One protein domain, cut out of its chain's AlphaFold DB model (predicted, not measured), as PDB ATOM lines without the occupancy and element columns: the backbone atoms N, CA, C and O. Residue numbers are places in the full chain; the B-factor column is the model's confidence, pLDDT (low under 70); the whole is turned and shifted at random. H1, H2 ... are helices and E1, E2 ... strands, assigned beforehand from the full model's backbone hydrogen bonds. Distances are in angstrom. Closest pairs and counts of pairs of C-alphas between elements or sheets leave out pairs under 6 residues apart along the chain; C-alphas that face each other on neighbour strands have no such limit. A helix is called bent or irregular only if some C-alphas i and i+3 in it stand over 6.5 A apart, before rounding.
ATOM      1  N   ILE A 106      48.960 -28.944  32.649       97.94
ATOM      2  CA  ILE A 106      47.572 -28.619  32.978       97.94
ATOM      3  C   ILE A 106      46.847 -29.858  33.508       97.94
ATOM      4  O   ILE A 106      47.170 -30.992  33.134       97.94
ATOM      5  N   ARG A 107      45.860 -29.635  34.378       97.75
ATOM      6  CA  ARG A 107      45.035 -30.680  35.000       97.75
ATOM      7  C   ARG A 107      43.561 -30.263  35.065       97.75
ATOM      8  O   ARG A 107      43.280 -29.063  35.096       97.75
ATOM      9  N   PRO A 108      42.625 -31.227  35.094       97.75
ATOM     10  CA  PRO A 108      41.214 -30.945  35.277       97.75
ATOM     11  C   PRO A 108      40.899 -30.694  36.752       97.75
ATOM     12  O   PRO A 108      41.434 -31.344  37.651       97.75
ATOM     13  N   PHE A 109      39.982 -29.765  36.979       97.81
ATOM     14  CA  PHE A 109      39.372 -29.459  38.261       97.81
ATOM     15  C   PHE A 109      37.873 -29.722  38.165       97.81
ATOM     16  O   PHE A 109      37.257 -29.446  37.137       97.81
ATOM     17  N   HIS A 110      37.278 -30.231  39.237       96.38
ATOM     18  CA  HIS A 110      35.835 -30.397  39.365       96.38
ATOM     19  C   HIS A 110      35.392 -29.723  40.662       96.38
ATOM     20  O   HIS A 110      35.932 -30.021  41.728       96.38
ATOM     21  N   LYS A 111      34.455 -28.771  40.571       94.31
ATOM     22  CA  LYS A 111      33.996 -27.959  41.719       94.31
ATOM     23  C   LYS A 111      35.166 -27.361  42.527       94.31
ATOM     24  O   LYS A 111      35.203 -27.441  43.749       94.31
ATOM     25  N   GLY A 112      36.169 -26.830  41.823       93.69
ATOM     26  CA  GLY A 112      37.357 -26.208  42.423       93.69
ATOM     27  C   GLY A 112      38.420 -27.173  42.966       93.69
ATOM     28  O   GLY A 112      39.503 -26.718  43.321       93.69
ATOM     29  N   LYS A 113      38.176 -28.490  42.986       96.50
ATOM     30  CA  LYS A 113      39.140 -29.492  43.470       96.50
ATOM     31  C   LYS A 113      39.888 -30.150  42.314       96.50
ATOM     32  O   LYS A 113      39.289 -30.460  41.285       96.50
ATOM     33  N   LEU A 114      41.190 -30.375  42.493       96.56
ATOM     34  CA  LEU A 114      42.030 -31.073  41.520       96.56
ATOM     35  C   LEU A 114      41.552 -32.519  41.339       96.56
ATOM     36  O   LEU A 114      41.380 -33.253  42.311       96.56
ATOM     37  N   VAL A 115      41.392 -32.945  40.089       95.56
ATOM     38  CA  VAL A 115      40.989 -34.310  39.749       95.56
ATOM     39  C   VAL A 115      42.230 -35.199  39.619       95.56
ATOM     40  O   VAL A 115      43.103 -34.989  38.768       95.56
ATOM     41  N   THR A 116      42.313 -36.218  40.472       91.94
ATOM     42  CA  THR A 116      43.394 -37.220  40.460       91.94
ATOM     43  C   THR A 116      43.110 -38.371  39.497       91.94
ATOM     44  O   THR A 116      44.043 -38.908  38.904       91.94
ATOM     45  N   CYS A 117      41.832 -38.701  39.293       94.56
ATOM     46  CA  CYS A 117      41.354 -39.719  38.365       94.56
ATOM     47  C   CYS A 117      40.093 -39.211  37.649       94.56
ATOM     48  O   CYS A 117      39.091 -38.898  38.289       94.56
ATOM     49  N   MET A 118      40.146 -39.101  36.326       94.44
ATOM     50  CA  MET A 118      39.045 -38.645  35.490       94.44
ATOM     51  C   MET A 118      37.965 -39.724  35.379       94.44
ATOM     52  O   MET A 118      38.217 -40.814  34.859       94.44
ATOM     53  N   GLY A 119      36.753 -39.374  35.803       90.38
ATOM     54  CA  GLY A 119      35.514 -40.063  35.448       90.38
ATOM     55  C   GLY A 119      34.936 -39.591  34.106       90.38
ATOM     56  O   GLY A 119      35.605 -38.903  33.329       90.38
ATOM     57  N   GLU A 120      33.674 -39.942  33.854       88.44
ATOM     58  CA  GLU A 120      32.967 -39.676  32.589       88.44
ATOM     59  C   GLU A 120      32.188 -38.343  32.563       88.44
ATOM     60  O   GLU A 120      31.715 -37.937  31.503       88.44
ATOM     61  N   ASP A 121      32.115 -37.610  33.686       91.44
ATOM     62  CA  ASP A 121      31.516 -36.263  33.751       91.44
ATOM     63  C   ASP A 121      32.446 -35.192  33.154       91.44
ATOM     64  O   ASP A 121      33.018 -34.335  33.830       91.44
ATOM     65  N   TYR A 122      32.630 -35.263  31.840       94.44
ATOM     66  CA  TYR A 122      33.506 -34.355  31.109       94.44
ATOM     67  C   TYR A 122      33.021 -32.902  31.111       94.44
ATOM     68  O   TYR A 122      33.837 -31.982  31.055       94.44
ATOM     69  N   ALA A 123      31.704 -32.693  31.181       95.62
ATOM     70  CA  ALA A 123      31.087 -31.371  31.191       95.62
ATOM     71  C   ALA A 123      31.375 -30.606  32.495       95.62
ATOM     72  O   ALA A 123      31.406 -29.370  32.493       95.62
ATOM     73  N   GLY A 124      31.605 -31.329  33.596       95.31
ATOM     74  CA  GLY A 124      31.942 -30.775  34.902       95.31
ATOM     75  C   GLY A 124      33.401 -30.340  35.070       95.31
ATOM     76  O   GLY A 124      33.719 -29.728  36.091       95.31
ATOM     77  N   TYR A 125      34.295 -30.636  34.118       96.81
ATOM     78  CA  TYR A 125      35.714 -30.294  34.254       96.81
ATOM     79  C   TYR A 125      36.045 -28.868  33.815       96.81
ATOM     80  O   TYR A 125      35.540 -28.351  32.819       96.81
ATOM     81  N   GLU A 126      36.981 -28.268  34.541       97.56
ATOM     82  CA  GLU A 126      37.663 -27.029  34.190       97.56
ATOM     83  C   GLU A 126      39.172 -27.288  34.168       97.56
ATOM     84  O   GLU A 126      39.762 -27.698  35.165       97.56
ATOM     85  N   TRP A 127      39.815 -27.080  33.025       97.81
ATOM     86  CA  TRP A 127      41.248 -27.305  32.869       97.81
ATOM     87  C   TRP A 127      42.020 -26.067  33.298       97.81
ATOM     88  O   TRP A 127      41.736 -24.969  32.815       97.81
ATOM     89  N   LYS A 128      43.013 -26.251  34.172       98.06
ATOM     90  CA  LYS A 128      43.869 -25.173  34.683       98.06
ATOM     91  C   LYS A 128      45.334 -25.568  34.644       98.06
ATOM     92  O   LYS A 128      45.676 -26.750  34.674       98.06
ATOM     93  N   ILE A 129      46.185 -24.554  34.581       97.56
ATOM     94  CA  ILE A 129      47.629 -24.700  34.751       97.56
ATOM     95  C   ILE A 129      47.918 -25.082  36.200       97.56
ATOM     96  O   ILE A 129      47.293 -24.554  37.116       97.56
ATOM     97  N   VAL A 130      48.857 -26.006  36.381       96.44
ATOM     98  CA  VAL A 130      49.361 -26.422  37.692       96.44
ATOM     99  C   VAL A 130      50.870 -26.231  37.755       96.44
ATOM    100  O   VAL A 130      51.530 -26.048  36.726       96.44
ATOM    101  N   ASP A 131      51.421 -26.293  38.962       94.44
ATOM    102  CA  ASP A 131      52.858 -26.181  39.159       94.44
ATOM    103  C   ASP A 131      53.616 -27.335  38.501       94.44
ATOM    104  O   ASP A 131      53.163 -28.483  38.433       94.44
ATOM    105  N   ALA A 132      54.806 -27.014  37.999       92.00
ATOM    106  CA  ALA A 132      55.685 -28.016  37.423       92.00
ATOM    107  C   ALA A 132      56.241 -28.943  38.523       92.00
ATOM    108  O   ALA A 132      56.602 -28.470  39.603       92.00
ATOM    109  N   PRO A 133      56.382 -30.254  38.257       94.12
ATOM    110  CA  PRO A 133      56.900 -31.204  39.243       94.12
ATOM    111  C   PRO A 133      58.360 -30.903  39.632       94.12
ATOM    112  O   PRO A 133      59.114 -30.327  38.857       94.12
ATOM    113  N   LYS A 134      58.827 -31.322  40.811       93.00
ATOM    114  CA  LYS A 134      60.238 -31.126  41.219       93.00
ATOM    115  C   LYS A 134      61.200 -31.896  40.295       93.00
ATOM    116  O   LYS A 134      60.850 -32.981  39.850       93.00
ATOM    117  N   MET A 135      62.396 -31.366  40.006       88.06
ATOM    118  CA  MET A 135      63.342 -31.942  39.017       88.06
ATOM    119  C   MET A 135      63.708 -33.412  39.288       88.06
ATOM    120  O   MET A 135      63.593 -34.242  38.393       88.06
ATOM    121  N   ALA A 136      64.069 -33.758  40.522       90.38
ATOM    122  CA  ALA A 136      64.389 -35.129  40.920       90.38
ATOM    123  C   ALA A 136      63.135 -35.867  41.427       90.38
ATOM    124  O   ALA A 136      63.035 -36.219  42.598       90.38
ATOM    125  N   SER A 137      62.120 -36.032  40.572       95.12
ATOM    126  CA  SER A 137      60.899 -36.760  40.941       95.12
ATOM    127  C   SER A 137      60.368 -37.630  39.809       95.12
ATOM    128  O   SER A 137      60.516 -37.308  38.631       95.12
ATOM    129  N   TRP A 138      59.652 -38.701  40.160       95.31
ATOM    130  CA  TRP A 138      58.942 -39.516  39.171       95.31
ATOM    131  C   TRP A 138      57.923 -38.696  38.366       95.31
ATOM    132  O   TRP A 138      57.787 -38.861  37.155       95.31
ATOM    133  N   ALA A 139      57.258 -37.732  39.011       94.75
ATOM    134  CA  ALA A 139      56.339 -36.823  38.335       94.75
ATOM    135  C   ALA A 139      57.035 -35.997  37.237       94.75
ATOM    136  O   ALA A 139      56.414 -35.690  36.220       94.75
ATOM    137  N   ARG A 140      58.328 -35.674  37.398       95.81
ATOM    138  CA  ARG A 140      59.125 -35.001  36.364       95.81
ATOM    139  C   ARG A 140      59.410 -35.897  35.171       95.81
ATOM    140  O   ARG A 140      59.282 -35.423  34.047       95.81
ATOM    141  N   VAL A 141      59.743 -37.164  35.409       96.62
ATOM    142  CA  VAL A 141      59.920 -38.170  34.349       96.62
ATOM    143  C   VAL A 141      58.634 -38.309  33.537       96.62
ATOM    144  O   VAL A 141      58.658 -38.188  32.315       96.62
ATOM    145  N   VAL A 142      57.491 -38.458  34.213       96.25
ATOM    146  CA  VAL A 142      56.178 -38.552  33.557       96.25
ATOM    147  C   VAL A 142      55.841 -37.272  32.783       96.25
ATOM    148  O   VAL A 142      55.404 -37.355  31.639       96.25
ATOM    149  N   TYR A 143      56.092 -36.091  33.353       96.38
ATOM    150  CA  TYR A 143      55.929 -34.820  32.644       96.38
ATOM    151  C   TYR A 143      56.819 -34.739  31.394       96.38
ATOM    152  O   TYR A 143      56.354 -34.304  30.345       96.38
ATOM    153  N   ALA A 144      58.081 -35.164  31.476       96.88
ATOM    154  CA  ALA A 144      58.979 -35.152  30.327       96.88
ATOM    155  C   ALA A 144      58.510 -36.116  29.234       96.88
ATOM    156  O   ALA A 144      58.588 -35.759  28.064       96.88
ATOM    157  N   LEU A 145      57.954 -37.278  29.595       97.19
ATOM    158  CA  LEU A 145      57.304 -38.179  28.640       97.19
ATOM    159  C   LEU A 145      56.065 -37.539  28.003       97.19
ATOM    160  O   LEU A 145      55.872 -37.661  26.795       97.19
ATOM    161  N   ASP A 146      55.250 -36.823  28.786       96.81
ATOM    162  CA  ASP A 146      54.104 -36.082  28.259       96.81
ATOM    163  C   ASP A 146      54.579 -35.015  27.262       96.81
ATOM    164  O   ASP A 146      54.050 -34.943  26.156       96.81
ATOM    165  N   VAL A 147      55.619 -34.236  27.594       96.06
ATOM    166  CA  VAL A 147      56.219 -33.270  26.659       96.06
ATOM    167  C   VAL A 147      56.741 -33.988  25.431       96.06
ATOM    168  O   VAL A 147      56.460 -33.539  24.330       96.06
ATOM    169  N   PHE A 148      57.459 -35.094  25.594       96.31
ATOM    170  CA  PHE A 148      58.094 -35.831  24.513       96.31
ATOM    171  C   PHE A 148      57.079 -36.409  23.510       96.31
ATOM    172  O   PHE A 148      57.267 -36.271  22.302       96.31
ATOM    173  N   LEU A 149      55.983 -36.997  24.000       94.62
ATOM    174  CA  LEU A 149      55.050 -37.793  23.193       94.62
ATOM    175  C   LEU A 149      53.755 -37.063  22.811       94.62
ATOM    176  O   LEU A 149      53.155 -37.375  21.778       94.62
ATOM    177  N   LEU A 150      53.276 -36.112  23.620       94.38
ATOM    178  CA  LEU A 150      52.010 -35.430  23.351       94.38
ATOM    179  C   LEU A 150      52.215 -34.380  22.250       94.38
ATOM    180  O   LEU A 150      52.609 -33.255  22.506       94.38
ATOM    181  N   ARG A 151      51.935 -34.736  20.994       91.12
ATOM    182  CA  ARG A 151      52.079 -33.818  19.839       91.12
ATOM    183  C   ARG A 151      50.771 -33.166  19.389       91.12
ATOM    184  O   ARG A 151      50.761 -32.313  18.509       91.12
ATOM    185  N   ARG A 152      49.653 -33.545  20.006       92.56
ATOM    186  CA  ARG A 152      48.300 -33.094  19.654       92.56
ATOM    187  C   ARG A 152      47.606 -32.418  20.831       92.56
ATOM    188  O   ARG A 152      48.055 -32.508  21.974       92.56
ATOM    189  N   VAL A 153      46.479 -31.772  20.542       94.38
ATOM    190  CA  VAL A 153      45.524 -31.350  21.574       94.38
ATOM    191  C   VAL A 153      44.908 -32.600  22.204       94.38
ATOM    192  O   VAL A 153      44.448 -33.481  21.478       94.38
ATOM    193  N   GLY A 154      44.880 -32.669  23.530       95.62
ATOM    194  CA  GLY A 154      44.286 -33.783  24.268       95.62
ATOM    195  C   GLY A 154      45.013 -34.041  25.581       95.62
ATOM    196  O   GLY A 154      45.766 -33.196  26.061       95.62
ATOM    197  N   THR A 155      44.791 -35.221  26.150       96.50
ATOM    198  CA  THR A 155      45.506 -35.704  27.335       96.50
ATOM    199  C   THR A 155      46.538 -36.759  26.967       96.50
ATOM    200  O   THR A 155      46.470 -37.378  25.904       96.50
ATOM    201  N   SER A 156      47.497 -36.978  27.863       94.69
ATOM    202  CA  SER A 156      48.514 -38.014  27.720       94.69
ATOM    203  C   SER A 156      47.899 -39.406  27.559       94.69
ATOM    204  O   SER A 156      46.879 -39.729  28.174       94.69
ATOM    205  N   ALA A 157      48.552 -40.235  26.744       89.69
ATOM    206  CA  ALA A 157      48.253 -41.660  26.636       89.69
ATOM    207  C   ALA A 157      48.900 -42.476  27.772       89.69
ATOM    208  O   ALA A 157      48.466 -43.590  28.051       89.69
ATOM    209  N   ILE A 158      49.909 -41.926  28.459       91.12
ATOM    210  CA  ILE A 158      50.545 -42.562  29.617       91.12
ATOM    211  C   ILE A 158      49.663 -42.305  30.835       91.12
ATOM    212  O   ILE A 158      49.405 -41.151  31.169       91.12
ATOM    213  N   ARG A 159      49.207 -43.351  31.534       90.94
ATOM    214  CA  ARG A 159      48.286 -43.228  32.688       90.94
ATOM    215  C   ARG A 159      47.128 -42.250  32.383       90.94
ATOM    216  O   ARG A 159      46.992 -41.223  33.054       90.94
ATOM    217  N   PRO A 160      46.314 -42.535  31.351       92.12
ATOM    218  CA  PRO A 160      45.418 -41.556  30.732       92.12
ATOM    219  C   PRO A 160      44.345 -41.033  31.703       92.12
ATOM    220  O   PRO A 160      43.936 -39.875  31.616       92.12
ATOM    221  N   ARG A 161      43.949 -41.846  32.694       94.44
ATOM    222  CA  ARG A 161      42.982 -41.475  33.740       94.44
ATOM    223  C   ARG A 161      43.419 -40.309  34.618       94.44
ATOM    224  O   ARG A 161      42.561 -39.673  35.204       94.44
ATOM    225  N   GLU A 162      44.698 -39.968  34.700       94.19
ATOM    226  CA  GLU A 162      45.115 -38.819  35.516       94.19
ATOM    227  C   GLU A 162      44.740 -37.465  34.904       94.19
ATOM    228  O   GLU A 162      44.877 -36.434  35.562       94.19
ATOM    229  N   GLY A 163      44.305 -37.439  33.639       94.88
ATOM    230  CA  GLY A 163      43.951 -36.194  32.969       94.88
ATOM    231  C   GLY A 163      45.131 -35.243  32.858       94.88
ATOM    232  O   GLY A 163      44.988 -34.048  33.075       94.88
ATOM    233  N   ARG A 164      46.332 -35.751  32.578       96.25
ATOM    234  CA  ARG A 164      47.493 -34.886  32.356       96.25
ATOM    235  C   ARG A 164      47.488 -34.383  30.924       96.25
ATOM    236  O   ARG A 164      47.302 -35.164  29.992       96.25
ATOM    237  N   ALA A 165      47.704 -33.091  30.752       97.38
ATOM    238  CA  ALA A 165      47.884 -32.473  29.451       97.38
ATOM    239  C   ALA A 165      48.893 -31.325  29.560       97.38
ATOM    240  O   ALA A 165      49.403 -31.013  30.638       97.38
ATOM    241  N   LEU A 166      49.175 -30.694  28.426       97.12
ATOM    242  CA  LEU A 166      50.092 -29.563  28.322       97.12
ATOM    243  C   LEU A 166      49.350 -28.319  27.840       97.12
ATOM    244  O   LEU A 166      48.290 -28.427  27.219       97.12
ATOM    245  N   GLU A 167      49.897 -27.142  28.137       95.94
ATOM    246  CA  GLU A 167      49.210 -25.850  27.999       95.94
ATOM    247  C   GLU A 167      48.574 -25.585  26.627       95.94
ATOM    248  O   GLU A 167      47.515 -24.965  26.555       95.94
ATOM    249  N   TRP A 168      49.136 -26.107  25.534       94.56
ATOM    250  CA  TRP A 168      48.543 -25.953  24.200       94.56
ATOM    251  C   TRP A 168      47.183 -26.647  24.053       94.56
ATOM    252  O   TRP A 168      46.429 -26.344  23.132       94.56
ATOM    253  N   SER A 169      46.856 -27.580  24.949       97.00
ATOM    254  CA  SER A 169      45.565 -28.264  24.980       97.00
ATOM    255  C   SER A 169      44.512 -27.512  25.794       97.00
ATOM    256  O   SER A 169      43.329 -27.813  25.661       97.00
ATOM    257  N   LEU A 170      44.916 -26.517  26.592       97.62
ATOM    258  CA  LEU A 170      44.070 -25.834  27.575       97.62
ATOM    259  C   LEU A 170      42.784 -25.282  26.957       97.62
ATOM    260  O   LEU A 170      41.684 -25.600  27.405       97.62
ATOM    261  N   ARG A 171      42.920 -24.484  25.892       96.94
ATOM    262  CA  ARG A 171      41.772 -23.890  25.198       96.94
ATOM    263  C   ARG A 171      40.871 -24.964  24.591       96.94
ATOM    264  O   ARG A 171      39.667 -24.929  24.795       96.94
ATOM    265  N   GLY A 172      41.457 -25.930  23.883       95.88
ATOM    266  CA  GLY A 172      40.699 -26.984  23.204       95.88
ATOM    267  C   GLY A 172      39.899 -27.865  24.165       95.88
ATOM    268  O   GLY A 172      38.759 -28.205  23.864       95.88
ATOM    269  N   LEU A 173      40.470 -28.195  25.325       97.75
ATOM    270  CA  LEU A 173      39.812 -28.999  26.354       97.75
ATOM    271  C   LEU A 173      38.717 -28.214  27.093       97.75
ATOM    272  O   LEU A 173      37.642 -28.761  27.332       97.75
ATOM    273  N   ASN A 174      38.944 -26.932  27.398       98.19
ATOM    274  CA  ASN A 174      37.930 -26.076  28.025       98.19
ATOM    275  C   ASN A 174      36.765 -25.748  27.081       98.19
ATOM    276  O   ASN A 174      35.609 -25.814  27.497       98.19
ATOM    277  N   ASP A 175      37.042 -25.436  25.812       97.44
ATOM    278  CA  ASP A 175      35.995 -25.205  24.811       97.44
ATOM    279  C   ASP A 175      35.157 -26.476  24.604       97.44
ATOM    280  O   ASP A 175      33.933 -26.402  24.507       97.44
ATOM    281  N   TRP A 176      35.798 -27.649  24.618       97.19
ATOM    282  CA  TRP A 176      35.115 -28.939  24.547       97.19
ATOM    283  C   TRP A 176      34.231 -29.218  25.771       97.19
ATOM    284  O   TRP A 176      33.052 -29.521  25.601       97.19
ATOM    285  N   ALA A 177      34.742 -29.049  26.994       97.19
ATOM    286  CA  ALA A 177      33.950 -29.232  28.216       97.19
ATOM    287  C   ALA A 177      32.749 -28.267  28.274       97.19
ATOM    288  O   ALA A 177      31.633 -28.673  28.605       97.19
ATOM    289  N   ARG A 178      32.950 -26.999  27.879       97.69
ATOM    290  CA  ARG A 178      31.876 -25.999  27.774       97.69
ATOM    291  C   ARG A 178      30.823 -26.413  26.748       97.69
ATOM    292  O   ARG A 178      29.633 -26.307  27.037       97.69
ATOM    293  N   PHE A 179      31.249 -26.912  25.589       97.75
ATOM    294  CA  PHE A 179      30.345 -27.389  24.546       97.75
ATOM    295  C   PHE A 179      29.464 -28.540  25.043       97.75
ATOM    296  O   PHE A 179      28.250 -28.480  24.864       97.75
ATOM    297  N   LEU A 180      30.044 -29.546  25.709       97.44
ATOM    298  CA  LEU A 180      29.281 -30.664  26.279       97.44
ATOM    299  C   LEU A 180      28.236 -30.177  27.291       97.44
ATOM    300  O   LEU A 180      27.082 -30.590  27.239       97.44
ATOM    301  N   ARG A 181      28.626 -29.247  28.174       96.75
ATOM    302  CA  ARG A 181      27.735 -28.661  29.185       96.75
ATOM    303  C   ARG A 181      26.567 -27.899  28.561       96.75
ATOM    304  O   ARG A 181      25.428 -28.085  28.975       96.75
ATOM    305  N   GLN A 182      26.847 -27.047  27.576       97.50
ATOM    306  CA  GLN A 182      25.840 -26.212  26.915       97.50
ATOM    307  C   GLN A 182      24.854 -27.039  26.087       97.50
ATOM    308  O   GLN A 182      23.659 -26.768  26.116       97.50
ATOM    309  N   ASN A 183      25.344 -28.060  25.382       97.06
ATOM    310  CA  ASN A 183      24.524 -28.885  24.492       97.06
ATOM    311  C   ASN A 183      23.943 -30.127  25.184       97.06
ATOM    312  O   ASN A 183      23.233 -30.892  24.539       97.06
ATOM    313  N   ARG A 184      24.257 -30.344  26.473       95.81
ATOM    314  CA  ARG A 184      23.842 -31.513  27.271       95.81
ATOM    315  C   ARG A 184      24.049 -32.837  26.526       95.81
ATOM    316  O   ARG A 184      23.188 -33.711  26.538       95.81
ATOM    317  N   CYS A 185      25.191 -32.965  25.858       95.31
ATOM    318  CA  CYS A 185      25.520 -34.133  25.053       95.31
ATOM    319  C   CYS A 185      26.758 -34.849  25.592       95.31
ATOM    320  O   CYS A 185      27.587 -34.276  26.299       95.31
ATOM    321  N   SER A 186      26.874 -36.127  25.257       94.25
ATOM    322  CA  SER A 186      28.043 -36.958  25.531       94.25
ATOM    323  C   SER A 186      29.112 -36.782  24.444       94.25
ATOM    324  O   SER A 186      28.797 -36.385  23.316       94.25
ATOM    325  N   PRO A 187      30.383 -37.140  24.720       94.19
ATOM    326  CA  PRO A 187      31.449 -37.117  23.722       94.19
ATOM    327  C   PRO A 187      31.087 -37.798  22.405       94.19
ATOM    328  O   PRO A 187      31.437 -37.266  21.361       94.19
ATOM    329  N   ALA A 188      30.374 -38.930  22.438       92.38
ATOM    330  CA  ALA A 188      30.006 -39.710  21.256       92.38
ATOM    331  C   ALA A 188      28.960 -39.020  20.359       92.38
ATOM    332  O   ALA A 188      28.865 -39.334  19.177       92.38
ATOM    333  N   GLN A 189      28.206 -38.060  20.900       94.62
ATOM    334  CA  GLN A 189      27.151 -37.334  20.183       94.62
ATOM    335  C   GLN A 189      27.667 -36.082  19.457       94.62
ATOM    336  O   GLN A 189      26.912 -35.436  18.732       94.62
ATOM    337  N   ILE A 190      28.943 -35.713  19.623       95.19
ATOM    338  CA  ILE A 190      29.516 -34.575  18.893       95.19
ATOM    339  C   ILE A 190      29.604 -34.925  17.406       95.19
ATOM    340  O   ILE A 190      30.390 -35.789  17.004       95.19
ATOM    341  N   ALA A 191      28.830 -34.201  16.597       93.94
ATOM    342  CA  ALA A 191      28.803 -34.342  15.149       93.94
ATOM    343  C   ALA A 191      30.157 -34.015  14.492       93.94
ATOM    344  O   ALA A 191      30.938 -33.191  14.983       93.94
ATOM    345  N   ALA A 192      30.410 -34.639  13.339       91.44
ATOM    346  CA  ALA A 192      31.548 -34.312  12.481       91.44
ATOM    347  C   ALA A 192      31.555 -32.825  12.113       91.44
ATOM    348  O   ALA A 192      30.503 -32.226  11.894       91.44
ATOM    349  N   HIS A 193      32.750 -32.241  12.026       91.88
ATOM    350  CA  HIS A 193      32.951 -30.833  11.675       91.88
ATOM    351  C   HIS A 193      32.422 -29.826  12.707       91.88
ATOM    352  O   HIS A 193      32.372 -28.629  12.417       91.88
ATOM    353  N   SER A 194      32.123 -30.270  13.935       93.25
ATOM    354  CA  SER A 194      31.725 -29.399  15.050       93.25
ATOM    355  C   SER A 194      32.759 -28.298  15.347       93.25
ATOM    356  O   SER A 194      33.935 -28.366  14.964       93.25
ATOM    357  N   THR A 195      32.335 -27.245  16.049       92.31
ATOM    358  CA  THR A 195      33.198 -26.140  16.496       92.31
ATOM    359  C   THR A 195      34.259 -26.588  17.507       92.31
ATOM    360  O   THR A 195      35.288 -25.917  17.629       92.31
ATOM    361  N   VAL A 196      34.082 -27.754  18.134       94.75
ATOM    362  CA  VAL A 196      35.044 -28.407  19.038       94.75
ATOM    363  C   VAL A 196      35.607 -29.705  18.445       94.75
ATOM    364  O   VAL A 196      35.133 -30.193  17.421       94.75
ATOM    365  N   ARG A 197      36.658 -30.254  19.066       93.75
ATOM    366  CA  ARG A 197      37.290 -31.519  18.647       93.75
ATOM    367  C   ARG A 197      36.448 -32.728  19.086       93.75
ATOM    368  O   ARG A 197      35.859 -32.714  20.164       93.75
ATOM    369  N   ARG A 198      36.445 -33.794  18.279       93.94
ATOM    370  CA  ARG A 198      35.762 -35.071  18.560       93.94
ATOM    371  C   ARG A 198      36.680 -36.046  19.306       93.94
ATOM    372  O   ARG A 198      37.176 -37.009  18.732       93.94
ATOM    373  N   PHE A 199      36.947 -35.770  20.578       94.44
ATOM    374  CA  PHE A 199      37.757 -36.668  21.408       94.44
ATOM    375  C   PHE A 199      37.091 -38.034  21.603       94.44
ATOM    376  O   PHE A 199      35.873 -38.115  21.766       94.44
ATOM    377  N   GLY A 200      37.897 -39.097  21.620       91.00
ATOM    378  CA  GLY A 200      37.445 -40.467  21.884       91.00
ATOM    379  C   GLY A 200      36.605 -41.101  20.773       91.00
ATOM    380  O   GLY A 200      36.115 -42.209  20.959       91.00
ATOM    381  N   GLN A 201      36.424 -40.422  19.639       91.12
ATOM    382  CA  GLN A 201      35.668 -40.940  18.502       91.12
ATOM    383  C   GLN A 201      36.613 -41.324  17.359       91.12
ATOM    384  O   GLN A 201      37.521 -40.539  17.072       91.12
ATOM    385  N   ARG A 307      40.124 -44.295  27.517       90.44
ATOM    386  CA  ARG A 307      39.501 -43.668  28.689       90.44
ATOM    387  C   ARG A 307      40.548 -42.859  29.458       90.44
ATOM    388  O   ARG A 307      41.530 -43.450  29.917       90.44
ATOM    389  N   PRO A 308      40.349 -41.541  29.646       93.25
ATOM    390  CA  PRO A 308      39.213 -40.716  29.218       93.25
ATOM    391  C   PRO A 308      39.190 -40.471  27.703       93.25
ATOM    392  O   PRO A 308      40.217 -40.614  27.040       93.25
ATOM    393  N   ALA A 309      38.045 -40.035  27.165       94.12
ATOM    394  CA  ALA A 309      37.882 -39.732  25.737       94.12
ATOM    395  C   ALA A 309      38.980 -38.791  25.200       94.12
ATOM    396  O   ALA A 309      39.502 -38.992  24.108       94.12
ATOM    397  N   THR A 310      39.409 -37.812  26.002       95.19
ATOM    398  CA  THR A 310      40.457 -36.830  25.665       95.19
ATOM    399  C   THR A 310      41.843 -37.431  25.419       95.19
ATOM    400  O   THR A 310      42.704 -36.748  24.863       95.19
ATOM    401  N   SER A 311      42.079 -38.689  25.810       94.06
ATOM    402  CA  SER A 311      43.342 -39.398  25.550       94.06
ATOM    403  C   SER A 311      43.492 -39.806  24.088       94.06
ATOM    404  O   SER A 311      44.600 -40.083  23.632       94.06
ATOM    405  N   PHE A 312      42.401 -39.781  23.327       93.50
ATOM    406  CA  PHE A 312      42.386 -40.141  21.925       93.50
ATOM    407  C   PHE A 312      41.770 -39.033  21.075       93.50
ATOM    408  O   PHE A 312      40.735 -38.452  21.401       93.50
ATOM    409  N   LEU A 313      42.431 -38.746  19.963       92.75
ATOM    410  CA  LEU A 313      41.944 -37.857  18.925       92.75
ATOM    411  C   LEU A 313      42.358 -38.492  17.605       92.75
ATOM    412  O   LEU A 313      43.552 -38.734  17.414       92.75
ATOM    413  N   ALA A 314      41.375 -38.757  16.749       91.25
ATOM    414  CA  ALA A 314      41.596 -39.343  15.439       91.25
ATOM    415  C   ALA A 314      42.615 -38.527  14.632       91.25
ATOM    416  O   ALA A 314      42.639 -37.290  14.698       91.25
TER     417      ALA A 314
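What this domain is: This is residues 106 to 201 and 307 to 314 of the 481 residues of the protein "MBOAT_2 domain-containing protein" of Pseudozyma antarctica (strain T-34) (UniProt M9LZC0). With little regular structure, the domain is a two-strand hairpin, E1 and E2, on which the long helix H2 packs, with H1 off at one end and long loops making up much of the rest. Residues 134 to 139 stick out. The printed part, 104 residues, is mixed, in order E1, E2, H1, H2, with 39 residues in named elements; it is compact, radius of gyration of the C-alphas 13.4 A, spanning 43 by 29 by 20 A.

Where its parts are: E1, residues 106 to 110, begins at C-alpha (47.572, -28.619, 32.978) and is 13.5 A long. E2, residues 125 to 129, is 13.2 A. H1, residues 138 to 149, is 16.5 A. H2, residues 167 to 183, is 25.1 A, ends at C-alpha (24.524, -28.885, 24.492) and is irregular: C-alphas 168 and 171 are 7.1 A apart.

How they stand to each other: E1 and E2 are an antiparallel hairpin; N 109 and O 126 are 2.8 A apart, within hydrogen-bond range. The closest C-alphas of E2 and H2, Trp 127 and Asn 174, are 6.0 A apart. H1 is apart from E1 and H2. Every O i to N i+4 pair is within hydrogen-bond range in H1, 11 of 13 in H2.

The domain as a whole: Residues 202 to 306 are cut out, leaving 11.2 A between C-alphas 201 and 307. The links E1 to E2 and H1 to H2 are long. No printed residue is under 70 in pLDDT.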